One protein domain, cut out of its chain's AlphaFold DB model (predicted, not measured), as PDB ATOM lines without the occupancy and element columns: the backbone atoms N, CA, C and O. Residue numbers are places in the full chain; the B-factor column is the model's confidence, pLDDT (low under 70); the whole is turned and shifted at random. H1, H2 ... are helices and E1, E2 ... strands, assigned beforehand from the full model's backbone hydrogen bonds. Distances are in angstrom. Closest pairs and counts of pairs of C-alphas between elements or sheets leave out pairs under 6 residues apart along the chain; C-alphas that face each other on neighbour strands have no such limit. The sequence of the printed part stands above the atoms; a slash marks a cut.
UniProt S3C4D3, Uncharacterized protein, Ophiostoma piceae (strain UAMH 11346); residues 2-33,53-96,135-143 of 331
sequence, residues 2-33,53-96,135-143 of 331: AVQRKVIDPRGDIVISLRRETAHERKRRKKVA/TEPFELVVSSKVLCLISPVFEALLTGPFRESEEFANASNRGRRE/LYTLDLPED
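What this domain is: This is residues 2 to 33, 53 to 96 and 135 to 143 of the 331 residues of an uncharacterized protein of Ophiostoma piceae (strain UAMH 11346) (UniProt S3C4D3). Picture a twisted ribbon of four strands with a cluster of three helices, H2, H3 and H4, at one end and the helix H1 at the other, where its residues 26 to 33 stick out as a free arm. H2 and H3 fold back on each other as a helical hairpin, and H4 turns off from H3 and reaches past the edge strand E4. The printed part has 85 residues with four named helices and four named strands, in the order E1 E2 H1 E3 H2 H3 H4 E4; the mixed sheet runs E1 E3 E2 E4, and the class is mixed, helices and strands. The whole is loose, with a radius of gyration of the C-alphas of 15.7 A, and elongated, spanning 51 by 27 by 21 A.

Where its parts are: Find C-alpha 4 at (13.103, -30.503, 42.929), where E1 begins; it runs to residue 7. E2, residues 14 to 21, is 22.4 A long, and H1, residues 23 to 33, is 15.5 A long and ends at C-alpha 33, at (18.083, -17.653, 18.162). Past the first cut, E3 covers residues 53 to 60 over 21.8 A. Then come H2, residues 62 to 68, H3, residues 70 to 77, and H4, residues 81 to 96, which is 24.2 A long. Past the second cut, E4 runs from residue 136 to C-alpha 139, at (27.629, -29.348, 43.933).

How they stand to each other: Begin with the inner strands: E3 and E2 are antiparallel at 152 degrees, and N 16 and O 58 are 2.8 A apart, within hydrogen-bond range. The edge strand E1 is parallel to E3 at 14 degrees, with N 6 and O 57 at 2.8 A. On the other side of the sheet's order, the edge strand E4 is parallel to E2 at 31 degrees, with N 15 and O 136 at 2.8 A. H4 only grazes the sheet with residues 82 to 90; its closest C-alphas to E4 are those of Phe 86 and Tyr 136, 5.8 A apart. H2 only grazes the sheet too, with residues 62 to 65. H2 and H3 touch, the C-alphas of Cys 66 and Glu 73 being closest at 4.1 A, and form a hairpin at a shallow tilt of 24 degrees, opposite ways. H3 and H4 touch only at the corner, closest at the C-alphas of Leu 76 and Ser 83, 4.3 A, at a steep tilt of 55 degrees. H1 is only just not on the sheet, with 4 pairs of C-alphas within 10 A. Each O i to N i+4 pair is within hydrogen-bond range in H1, H2 and H3; in H4 it is 8 of 12.

The domain as a whole: Look at Ala 33 and Arg 95 for the two C-alphas farthest apart, 54.3 A. Without residues 26 to 33 the body spans 42 by 29 by 21 A. Residues 34 to 52 are not printed, with 19.0 A from C-alpha 33 to C-alpha 53, nor are residues 97 to 134, with 13.7 A from C-alpha 96 to C-alpha 135. Of the links that are printed whole, E1 to E2 is short and the others are tight. The mean pLDDT of the printed part is 92.0, and residue 96 is under 70.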
ATOM      1  N   ALA A   2      10.717 -24.001  45.226       87.81
ATOM      2  CA  ALA A   2      10.776 -25.386  45.685       87.81
ATOM      3  C   ALA A   2      11.928 -26.105  44.969       87.81
ATOM      4  O   ALA A   2      11.995 -26.069  43.741       87.81
ATOM      5  N   VAL A   3      12.839 -26.716  45.727       92.19
ATOM      6  CA  VAL A   3      13.918 -27.533  45.164       92.19
ATOM      7  C   VAL A   3      13.311 -28.844  44.682       92.19
ATOM      8  O   VAL A   3      12.618 -29.527  45.439       92.19
ATOM      9  N   GLN A   4      13.545 -29.205  43.422       94.75
ATOM     10  CA  GLN A   4      13.103 -30.503  42.929       94.75
ATOM     11  C   GLN A   4      14.130 -31.560  43.331       94.75
ATOM     12  O   GLN A   4      15.235 -31.580  42.799       94.75
ATOM     13  N   ARG A   5      13.743 -32.466  44.231       95.38
ATOM     14  CA  ARG A   5      14.563 -33.601  44.666       95.38
ATOM     15  C   ARG A   5      14.055 -34.905  44.055       95.38
ATOM     16  O   ARG A   5      12.853 -35.169  44.062       95.38
ATOM     17  N   LYS A   6      14.965 -35.739  43.552       95.62
ATOM     18  CA  LYS A   6      14.683 -37.097  43.071       95.62
ATOM     19  C   LYS A   6      15.557 -38.102  43.817       95.62
ATOM     20  O   LYS A   6      16.777 -37.986  43.834       95.62
ATOM     21  N   VAL A   7      14.928 -39.109  44.416       96.19
ATOM     22  CA  VAL A   7      15.626 -40.189  45.122       96.19
ATOM     23  C   VAL A   7      15.915 -41.314  44.132       96.19
ATOM     24  O   VAL A   7      14.984 -41.971  43.668       96.19
ATOM     25  N   ILE A   8      17.185 -41.514  43.771       96.12
ATOM     26  CA  ILE A   8      17.604 -42.635  42.913       96.12
ATOM     27  C   ILE A   8      17.897 -43.856  43.781       96.12
ATOM     28  O   ILE A   8      17.479 -44.956  43.425       96.12
ATOM     29  N   ASP A   9      18.523 -43.656  44.943       96.19
ATOM     30  CA  ASP A   9      18.752 -44.692  45.949       96.19
ATOM     31  C   ASP A   9      18.102 -44.301  47.289       96.19
ATOM     32  O   ASP A   9      18.508 -43.307  47.891       96.19
ATOM     33  N   PRO A  10      17.112 -45.065  47.794       94.88
ATOM     34  CA  PRO A  10      16.517 -44.839  49.112       94.88
ATOM     35  C   PRO A  10      17.513 -44.931  50.271       94.88
ATOM     36  O   PRO A  10      17.248 -44.399  51.343       94.88
ATOM     37  N   ARG A  11      18.645 -45.618  50.072       94.00
ATOM     38  CA  ARG A  11      19.744 -45.722  51.043       94.00
ATOM     39  C   ARG A  11      20.857 -44.712  50.771       94.00
ATOM     40  O   ARG A  11      21.946 -44.856  51.324       94.00
ATOM     41  N   GLY A  12      20.605 -43.754  49.883       94.81
ATOM     42  CA  GLY A  12      21.576 -42.746  49.512       94.81
ATOM     43  C   GLY A  12      21.996 -41.890  50.701       94.81
ATOM     44  O   GLY A  12      21.176 -41.482  51.519       94.81
ATOM     45  N   ASP A  13      23.295 -41.645  50.784       95.25
ATOM     46  CA  ASP A  13      23.974 -40.883  51.830       95.25
ATOM     47  C   ASP A  13      24.576 -39.569  51.298       95.25
ATOM     48  O   ASP A  13      25.131 -38.784  52.067       95.25
ATOM     49  N   ILE A  14      24.430 -39.309  49.996       96.25
ATOM     50  CA  ILE A  14      24.881 -38.089  49.330       96.25
ATOM     51  C   ILE A  14      23.766 -37.493  48.463       96.25
ATOM     52  O   ILE A  14      22.971 -38.206  47.839       96.25
ATOM     53  N   VAL A  15      23.718 -36.165  48.426       96.94
ATOM     54  CA  VAL A  15      22.866 -35.366  47.545       96.94
ATOM     55  C   VAL A  15      23.746 -34.734  46.478       96.94
ATOM     56  O   VAL A  15      24.632 -33.949  46.789       96.94
ATOM     57  N   ILE A  16      23.501 -35.033  45.210       97.50
ATOM     58  CA  ILE A  16      24.127 -34.324  44.096       97.50
ATOM     59  C   ILE A  16      23.241 -33.134  43.731       97.50
ATOM     60  O   ILE A  16      22.068 -33.310  43.395       97.50
ATOM     61  N   SER A  17      23.804 -31.933  43.798       96.88
ATOM     62  CA  SER A  17      23.145 -30.660  43.511       96.88
ATOM     63  C   SER A  17      23.513 -30.188  42.103       96.88
ATOM     64  O   SER A  17      24.679 -29.991  41.774       96.88
ATOM     65  N   LEU A  18      22.506 -30.045  41.242       96.56
ATOM     66  CA  LEU A  18      22.629 -29.721  39.819       96.56
ATOM     67  C   LEU A  18      21.832 -28.453  39.501       96.56
ATOM     68  O   LEU A  18      20.910 -28.067  40.228       96.56
ATOM     69  N   ARG A  19      22.127 -27.829  38.357       95.00
ATOM     70  CA  ARG A  19      21.355 -26.689  37.848       95.00
ATOM     71  C   ARG A  19      20.538 -27.095  36.634       95.00
ATOM     72  O   ARG A  19      21.069 -27.459  35.590       95.00
ATOM     73  N   ARG A  20      19.216 -26.986  36.749       92.12
ATOM     74  CA  ARG A  20      18.305 -27.190  35.628       92.12
ATOM     75  C   ARG A  20      17.968 -25.861  34.974       92.12
ATOM     76  O   ARG A  20      17.533 -24.916  35.626       92.12
ATOM     77  N   GLU A  21      18.095 -25.808  33.657       88.81
ATOM     78  CA  GLU A  21      17.605 -24.674  32.882       88.81
ATOM     79  C   GLU A  21      16.071 -24.632  32.903       88.81
ATOM     80  O   GLU A  21      15.394 -25.617  32.583       88.81
ATOM     81  N   THR A  22      15.507 -23.485  33.277       86.69
ATOM     82  CA  THR A  22      14.052 -23.334  33.349       86.69
ATOM     83  C   THR A  22      13.413 -23.409  31.962       86.69
ATOM     84  O   THR A  22      13.978 -22.986  30.949       86.69
ATOM     85  N   ALA A  23      12.172 -23.903  31.895       84.12
ATOM     86  CA  ALA A  23      11.420 -23.941  30.638       84.12
ATOM     87  C   ALA A  23      11.252 -22.539  30.018       84.12
ATOM     88  O   ALA A  23      11.195 -22.399  28.795       84.12
ATOM     89  N   HIS A  24      11.184 -21.503  30.859       84.50
ATOM     90  CA  HIS A  24      11.130 -20.115  30.420       84.50
ATOM     91  C   HIS A  24      12.427 -19.693  29.723       84.50
ATOM     92  O   HIS A  24      12.373 -19.125  28.632       84.50
ATOM     93  N   GLU A  25      13.584 -20.030  30.295       84.00
ATOM     94  CA  GLU A  25      14.881 -19.693  29.706       84.00
ATOM     95  C   GLU A  25      15.112 -20.420  28.376       84.00
ATOM     96  O   GLU A  25      15.484 -19.795  27.382       84.00
ATOM     97  N   ARG A  26      14.714 -21.696  28.285       80.75
ATOM     98  CA  ARG A  26      14.703 -22.441  27.012       80.75
ATOM     99  C   ARG A  26      13.858 -21.752  25.938       80.75
ATOM    100  O   ARG A  26      14.283 -21.641  24.787       80.75
ATOM    101  N   LYS A  27      12.664 -21.260  26.292       85.00
ATOM    102  CA  LYS A  27      11.798 -20.511  25.362       85.00
ATOM    103  C   LYS A  27      12.432 -19.185  24.941       85.00
ATOM    104  O   LYS A  27      12.357 -18.833  23.763       85.00
ATOM    105  N   ARG A  28      13.070 -18.460  25.867       83.81
ATOM    106  CA  ARG A  28      13.787 -17.213  25.554       83.81
ATOM    107  C   ARG A  28      14.937 -17.464  24.592       83.81
ATOM    108  O   ARG A  28      15.001 -16.772  23.583       83.81
ATOM    109  N   ARG A  29      15.771 -18.478  24.836       80.75
ATOM    110  CA  ARG A  29      16.872 -18.855  23.938       80.75
ATOM    111  C   ARG A  29      16.384 -19.194  22.536       80.75
ATOM    112  O   ARG A  29      16.894 -18.621  21.581       80.75
ATOM    113  N   LYS A  30      15.329 -20.006  22.403       83.88
ATOM    114  CA  LYS A  30      14.712 -20.293  21.094       83.88
ATOM    115  C   LYS A  30      14.236 -19.018  20.385       83.88
ATOM    116  O   LYS A  30      14.478 -18.857  19.195       83.88
ATOM    117  N   LYS A  31      13.612 -18.087  21.118       85.38
ATOM    118  CA  LYS A  31      13.137 -16.798  20.577       85.38
ATOM    119  C   LYS A  31      14.279 -15.855  20.177       85.38
ATOM    120  O   LYS A  31      14.123 -15.071  19.243       85.38
ATOM    121  N   VAL A  32      15.393 -15.879  20.908       82.75
ATOM    122  CA  VAL A  32      16.584 -15.077  20.595       82.75
ATOM    123  C   VAL A  32      17.295 -15.651  19.371       82.75
ATOM    124  O   VAL A  32      17.553 -14.895  18.438       82.75
ATOM    125  N   ALA A  33      17.495 -16.970  19.314       79.31
ATOM    126  CA  ALA A  33      18.083 -17.653  18.162       79.31
ATOM    127  C   ALA A  33      17.280 -17.392  16.874       79.31
ATOM    128  O   ALA A  33      17.853 -17.008  15.859       79.31
ATOM    129  N   THR A  53      18.346 -20.486  36.433       90.94
ATOM    130  CA  THR A  53      18.488 -21.918  36.703       90.94
ATOM    131  C   THR A  53      17.775 -22.275  38.001       90.94
ATOM    132  O   THR A  53      17.798 -21.516  38.967       90.94
ATOM    133  N   GLU A  54      17.103 -23.421  38.001       93.62
ATOM    134  CA  GLU A  54      16.445 -23.993  39.173       93.62
ATOM    135  C   GLU A  54      17.333 -25.094  39.772       93.62
ATOM    136  O   GLU A  54      17.899 -25.893  39.017       93.62
ATOM    137  N   PRO A  55      17.468 -25.161  41.109       95.31
ATOM    138  CA  PRO A  55      18.210 -26.231  41.764       95.31
ATOM    139  C   PRO A  55      17.489 -27.574  41.587       95.31
ATOM    140  O   PRO A  55      16.267 -27.673  41.748       95.31
ATOM    141  N   PHE A  56      18.256 -28.611  41.264       96.12
ATOM    142  CA  PHE A  56      17.779 -29.978  41.089       96.12
ATOM    143  C   PHE A  56      18.677 -30.936  41.868       96.12
ATOM    144  O   PHE A  56      19.883 -30.959  41.658       96.12
ATOM    145  N   GLU A  57      18.091 -31.726  42.760       96.81
ATOM    146  CA  GLU A  57      18.824 -32.599  43.678       96.81
ATOM    147  C   GLU A  57      18.595 -34.077  43.360       96.81
ATOM    148  O   GLU A  57      17.458 -34.508  43.145       96.81
ATOM    149  N   LEU A  58      19.665 -34.870  43.401       97.19
ATOM    150  CA  LEU A  58      19.634 -36.326  43.269       97.19
ATOM    151  C   LEU A  58      20.173 -36.985  44.537       97.19
ATOM    152  O   LEU A  58      21.306 -36.726  44.919       97.19
ATOM    153  N   VAL A  59      19.391 -37.860  45.172       96.94
ATOM    154  CA  VAL A  59      19.855 -38.646  46.332       96.94
ATOM    155  C   VAL A  59      20.380 -39.995  45.848       96.94
ATOM    156  O   VAL A  59      19.613 -40.770  45.262       96.94
ATOM    157  N   VAL A  60      21.669 -40.263  46.076       97.44
ATOM    158  CA  VAL A  60      22.389 -41.459  45.595       97.44
ATOM    159  C   VAL A  60      23.311 -42.040  46.667       97.44
ATOM    160  O   VAL A  60      23.517 -41.424  47.708       97.44
ATOM    161  N   SER A  61      23.853 -43.240  46.435       97.50
ATOM    162  CA  SER A  61      24.835 -43.847  47.344       97.50
ATOM    163  C   SER A  61      26.261 -43.475  46.944       97.50
ATOM    164  O   SER A  61      26.702 -43.801  45.843       97.50
ATOM    165  N   SER A  62      27.007 -42.884  47.876       97.06
ATOM    166  CA  SER A  62      28.434 -42.572  47.750       97.06
ATOM    167  C   SER A  62      29.258 -43.802  47.352       97.06
ATOM    168  O   SER A  62      30.121 -43.726  46.485       97.06
ATOM    169  N   LYS A  63      28.933 -44.972  47.915       97.12
ATOM    170  CA  LYS A  63      29.615 -46.242  47.625       97.12
ATOM    171  C   LYS A  63      29.462 -46.667  46.171       97.12
ATOM    172  O   LYS A  63      30.413 -47.174  45.591       97.12
ATOM    173  N   VAL A  64      28.271 -46.481  45.602       97.69
ATOM    174  CA  VAL A  64      28.029 -46.784  44.187       97.69
ATOM    175  C   VAL A  64      28.802 -45.800  43.313       97.69
ATOM    176  O   VAL A  64      29.442 -46.242  42.368       97.69
ATOM    177  N   LEU A  65      28.831 -44.507  43.663       97.75
ATOM    178  CA  LEU A  65      29.623 -43.505  42.935       97.75
ATOM    179  C   LEU A  65      31.120 -43.844  42.908       97.75
ATOM    180  O   LEU A  65      31.709 -43.857  41.831       97.75
ATOM    181  N   CYS A  66      31.722 -44.156  44.061       97.31
ATOM    182  CA  CYS A  66      33.137 -44.536  44.126       97.31
ATOM    183  C   CYS A  66      33.419 -45.826  43.347       97.31
ATOM    184  O   CYS A  66      34.456 -45.946  42.710       97.31
ATOM    185  N   LEU A  67      32.490 -46.791  43.370       97.31
ATOM    186  CA  LEU A  67      32.655 -48.058  42.657       97.31
ATOM    187  C   LEU A  67      32.692 -47.876  41.133       97.31
ATOM    188  O   LEU A  67      33.425 -48.588  40.452       97.31
ATOM    189  N   ILE A  68      31.873 -46.971  40.591       97.19
ATOM    190  CA  ILE A  68      31.730 -46.802  39.137       97.19
ATOM    191  C   ILE A  68      32.715 -45.800  38.533       97.19
ATOM    192  O   ILE A  68      32.863 -45.768  37.315       97.19
ATOM    193  N   SER A  69      33.319 -44.935  39.350       97.94
ATOM    194  CA  SER A  69      34.077 -43.783  38.873       97.94
ATOM    195  C   SER A  69      35.272 -43.493  39.785       97.94
ATOM    196  O   SER A  69      35.075 -43.093  40.938       97.94
ATOM    197  N   PRO A  70      36.507 -43.571  39.259       97.88
ATOM    198  CA  PRO A  70      37.691 -43.165  40.014       97.88
ATOM    199  C   PRO A  70      37.685 -41.660  40.324       97.88
ATOM    200  O   PRO A  70      38.272 -41.222  41.310       97.88
ATOM    201  N   VAL A  71      36.992 -40.849  39.515       97.25
ATOM    202  CA  VAL A  71      36.840 -39.409  39.760       97.25
ATOM    203  C   VAL A  71      35.976 -39.165  40.997       97.25
ATOM    204  O   VAL A  71      36.365 -38.389  41.867       97.25
ATOM    205  N   PHE A  72      34.833 -39.849  41.123       97.75
ATOM    206  CA  PHE A  72      34.019 -39.743  42.337       97.75
ATOM    207  C   PHE A  72      34.717 -40.345  43.555       97.75
ATOM    208  O   PHE A  72      34.623 -39.774  44.639       97.75
ATOM    209  N   GLU A  73      35.452 -41.445  43.389       97.25
ATOM    210  CA  GLU A  73      36.286 -41.999  44.457       97.25
ATOM    211  C   GLU A  73      37.298 -40.967  44.967       97.25
ATOM    212  O   GLU A  73      37.359 -40.715  46.172       97.25
ATOM    213  N   ALA A  74      38.023 -40.306  44.061       96.19
ATOM    214  CA  ALA A  74      38.963 -39.250  44.415       96.19
ATOM    215  C   ALA A  74      38.260 -38.072  45.107       96.19
ATOM    216  O   ALA A  74      38.758 -37.590  46.116       96.19
ATOM    217  N   LEU A  75      37.088 -37.641  44.630       95.88
ATOM    218  CA  LEU A  75      36.332 -36.536  45.239       95.88
ATOM    219  C   LEU A  75      35.818 -36.856  46.652       95.88
ATOM    220  O   LEU A  75      35.796 -35.973  47.511       95.88
ATOM    221  N   LEU A  76      35.400 -38.097  46.909       96.06
ATOM    222  CA  LEU A  76      34.742 -38.481  48.164       96.06
ATOM    223  C   LEU A  76      35.686 -39.099  49.200       96.06
ATOM    224  O   LEU A  76      35.375 -39.079  50.390       96.06
ATOM    225  N   THR A  77      36.816 -39.659  48.770       95.69
ATOM    226  CA  THR A  77      37.766 -40.363  49.652       95.69
ATOM    227  C   THR A  77      39.207 -39.874  49.530       95.69
ATOM    228  O   THR A  77      40.067 -40.317  50.294       95.69
ATOM    229  N   GLY A  78      39.488 -38.984  48.580       92.62
ATOM    230  CA  GLY A  78      40.822 -38.452  48.347       92.62
ATOM    231  C   GLY A  78      41.246 -37.393  49.370       92.62
ATOM    232  O   GLY A  78      40.581 -37.154  50.375       92.62
ATOM    233  N   PRO A  79      42.380 -36.719  49.125       93.44
ATOM    234  CA  PRO A  79      42.915 -35.685  50.012       93.44
ATOM    235  C   PRO A  79      42.239 -34.315  49.812       93.44
ATOM    236  O   PRO A  79      42.828 -33.282  50.130       93.44
ATOM    237  N   PHE A  80      41.048 -34.282  49.213       93.00
ATOM    238  CA  PHE A  80      40.349 -33.043  48.896       93.00
ATOM    239  C   PHE A  80      39.452 -32.610  50.054       93.00
ATOM    240  O   PHE A  80      39.015 -33.418  50.876       93.00
ATOM    241  N   ARG A  81      39.145 -31.313  50.096       91.56
ATOM    242  CA  ARG A  81      38.284 -30.725  51.128       91.56
ATOM    243  C   ARG A  81      36.897 -31.378  51.136       91.56
ATOM    244  O   ARG A  81      36.324 -31.605  52.195       91.56
ATOM    245  N   GLU A  82      36.394 -31.726  49.960       90.12
ATOM    246  CA  GLU A  82      35.138 -32.432  49.732       90.12
ATOM    247  C   GLU A  82      35.101 -33.776  50.473       90.12
ATOM    248  O   GLU A  82      34.105 -34.111  51.114       90.12
ATOM    249  N   SER A  83      36.213 -34.515  50.467       91.44
ATOM    250  CA  SER A  83      36.334 -35.800  51.160       91.44
ATOM    251  C   SER A  83      36.311 -35.634  52.685       91.44
ATOM    252  O   SER A  83      35.660 -36.413  53.386       91.44
ATOM    253  N   GLU A  84      36.959 -34.593  53.223       93.19
ATOM    254  CA  GLU A  84      36.904 -34.273  54.658       93.19
ATOM    255  C   GLU A  84      35.495 -33.853  55.098       93.19
ATOM    256  O   GLU A  84      34.994 -34.299  56.134       93.19
ATOM    257  N   GLU A  85      34.829 -33.006  54.310       92.12
ATOM    258  CA  GLU A  85      33.449 -32.585  54.556       92.12
ATOM    259  C   GLU A  85      32.486 -33.779  54.520       92.12
ATOM    260  O   GLU A  85      31.653 -33.927  55.422       92.12
ATOM    261  N   PHE A  86      32.654 -34.678  53.546       92.69
ATOM    262  CA  PHE A  86      31.886 -35.915  53.447       92.69
ATOM    263  C   PHE A  86      32.112 -36.833  54.658       92.69
ATOM    264  O   PHE A  86      31.146 -37.283  55.282       92.69
ATOM    265  N   ALA A  87      33.365 -37.068  55.060       91.56
ATOM    266  CA  ALA A  87      33.689 -37.884  56.232       91.56
ATOM    267  C   ALA A  87      33.089 -37.301  57.525       91.56
ATOM    268  O   ALA A  87      32.564 -38.032  58.373       91.56
ATOM    269  N   ASN A  88      33.109 -35.973  57.666       91.56
ATOM    270  CA  ASN A  88      32.501 -35.271  58.793       91.56
ATOM    271  C   ASN A  88      30.973 -35.404  58.810       91.56
ATOM    272  O   ASN A  88      30.401 -35.628  59.881       91.56
ATOM    273  N   ALA A  89      30.313 -35.297  57.654       90.50
ATOM    274  CA  ALA A  89      28.869 -35.492  57.530       90.50
ATOM    275  C   ALA A  89      28.468 -36.944  57.846       90.50
ATOM    276  O   ALA A  89      27.594 -37.183  58.683       90.50
ATOM    277  N   SER A  90      29.181 -37.919  57.275       89.06
ATOM    278  CA  SER A  90      28.937 -39.353  57.488       89.06
ATOM    279  C   SER A  90      29.056 -39.761  58.967       89.06
ATOM    280  O   SER A  90      28.237 -40.520  59.494       89.06
ATOM    281  N   ASN A  91      30.023 -39.190  59.696       87.31
ATOM    282  CA  ASN A  91      30.220 -39.467  61.121       87.31
ATOM    283  C   ASN A  91      29.108 -38.916  62.032       87.31
ATOM    284  O   ASN A  91      28.901 -39.456  63.124       87.31
ATOM    285  N   ARG A  92      28.385 -37.864  61.618       83.19
ATOM    286  CA  ARG A  92      27.285 -37.285  62.414       83.19
ATOM    287  C   ARG A  92      26.084 -38.225  62.474       83.19
ATOM    288  O   ARG A  92      25.634 -38.543  63.573       83.19
ATOM    289  N   GLY A  93      25.659 -38.769  61.331       76.19
ATOM    290  CA  GLY A  93      24.501 -39.670  61.264       76.19
ATOM    291  C   GLY A  93      24.661 -40.958  62.084       76.19
ATOM    292  O   GLY A  93      23.691 -41.512  62.600       76.19
ATOM    293  N   ARG A  94      25.899 -41.428  62.287       73.50
ATOM    294  CA  ARG A  94      26.166 -42.653  63.060       73.50
ATOM    295  C   ARG A  94      26.071 -42.463  64.578       73.50
ATOM    296  O   ARG A  94      25.879 -43.440  65.296       73.50
ATOM    297  N   ARG A  95      26.226 -41.236  65.088       70.44
ATOM    298  CA  ARG A  95      26.185 -40.963  66.537       70.44
ATOM    299  C   ARG A  95      24.765 -40.856  67.085       70.44
ATOM    300  O   ARG A  95      24.562 -41.170  68.254       70.44
ATOM    301  N   GLU A  96      23.795 -40.464  66.266       64.56
ATOM    302  CA  GLU A  96      22.407 -40.288  66.716       64.56
ATOM    303  C   GLU A  96      21.659 -41.614  66.880       64.56
ATOM    304  O   GLU A  96      20.899 -41.774  67.832       64.56
ATOM    305  N   LEU A 135      22.338 -34.835  54.972       92.19
ATOM    306  CA  LEU A 135      23.053 -35.511  53.883       92.19
ATOM    307  C   LEU A 135      24.132 -34.570  53.316       92.19
ATOM    308  O   LEU A 135      23.895 -33.368  53.181       92.19
ATOM    309  N   TYR A 136      25.309 -35.111  52.996       95.19
ATOM    310  CA  TYR A 136      26.371 -34.345  52.341       95.19
ATOM    311  C   TYR A 136      25.920 -33.930  50.937       95.19
ATOM    312  O   TYR A 136      25.392 -34.764  50.198       95.19
ATOM    313  N   THR A 137      26.130 -32.666  50.569       96.12
ATOM    314  CA  THR A 137      25.762 -32.140  49.250       96.12
ATOM    315  C   THR A 137      27.007 -31.942  48.394       96.12
ATOM    316  O   THR A 137      27.895 -31.185  48.771       96.12
ATOM    317  N   LEU A 138      27.045 -32.591  47.231       96.44
ATOM    318  CA  LEU A 138      28.066 -32.409  46.203       96.44
ATOM    319  C   LEU A 138      27.512 -31.525  45.082       96.44
ATOM    320  O   LEU A 138      26.598 -31.929  44.359       96.44
ATOM    321  N   ASP A 139      28.060 -30.321  44.939       96.81
ATOM    322  CA  ASP A 139      27.629 -29.348  43.933       96.81
ATOM    323  C   ASP A 139      28.285 -29.607  42.570       96.81
ATOM    324  O   ASP A 139      29.496 -29.474  42.410       96.81
ATOM    325  N   LEU A 140      27.463 -29.908  41.563       96.69
ATOM    326  CA  LEU A 140      27.846 -30.158  40.171       96.69
ATOM    327  C   LEU A 140      27.049 -29.237  39.219       96.69
ATOM    328  O   LEU A 140      26.226 -29.695  38.427       96.69
ATOM    329  N   PRO A 141      27.222 -27.905  39.289       94.94
ATOM    330  CA  PRO A 141      26.331 -26.956  38.615       94.94
ATOM    331  C   PRO A 141      26.435 -26.953  37.083       94.94
ATOM    332  O   PRO A 141      25.562 -26.383  36.428       94.94
ATOM    333  N   GLU A 142      27.498 -27.527  36.524       94.19
ATOM    334  CA  GLU A 142      27.772 -27.547  35.081       94.19
ATOM    335  C   GLU A 142      27.194 -28.780  34.381       94.19
ATOM    336  O   GLU A 142      27.071 -28.793  33.156       94.19
ATOM    337  N   ASP A 143      26.827 -29.810  35.142       96.56
ATOM    338  CA  ASP A 143      26.396 -31.085  34.586       96.56
ATOM    339  C   ASP A 143      24.904 -31.089  34.259       96.56
ATOM    340  O   ASP A 143      24.061 -30.555  34.988       96.56
TER     341      ASP A 143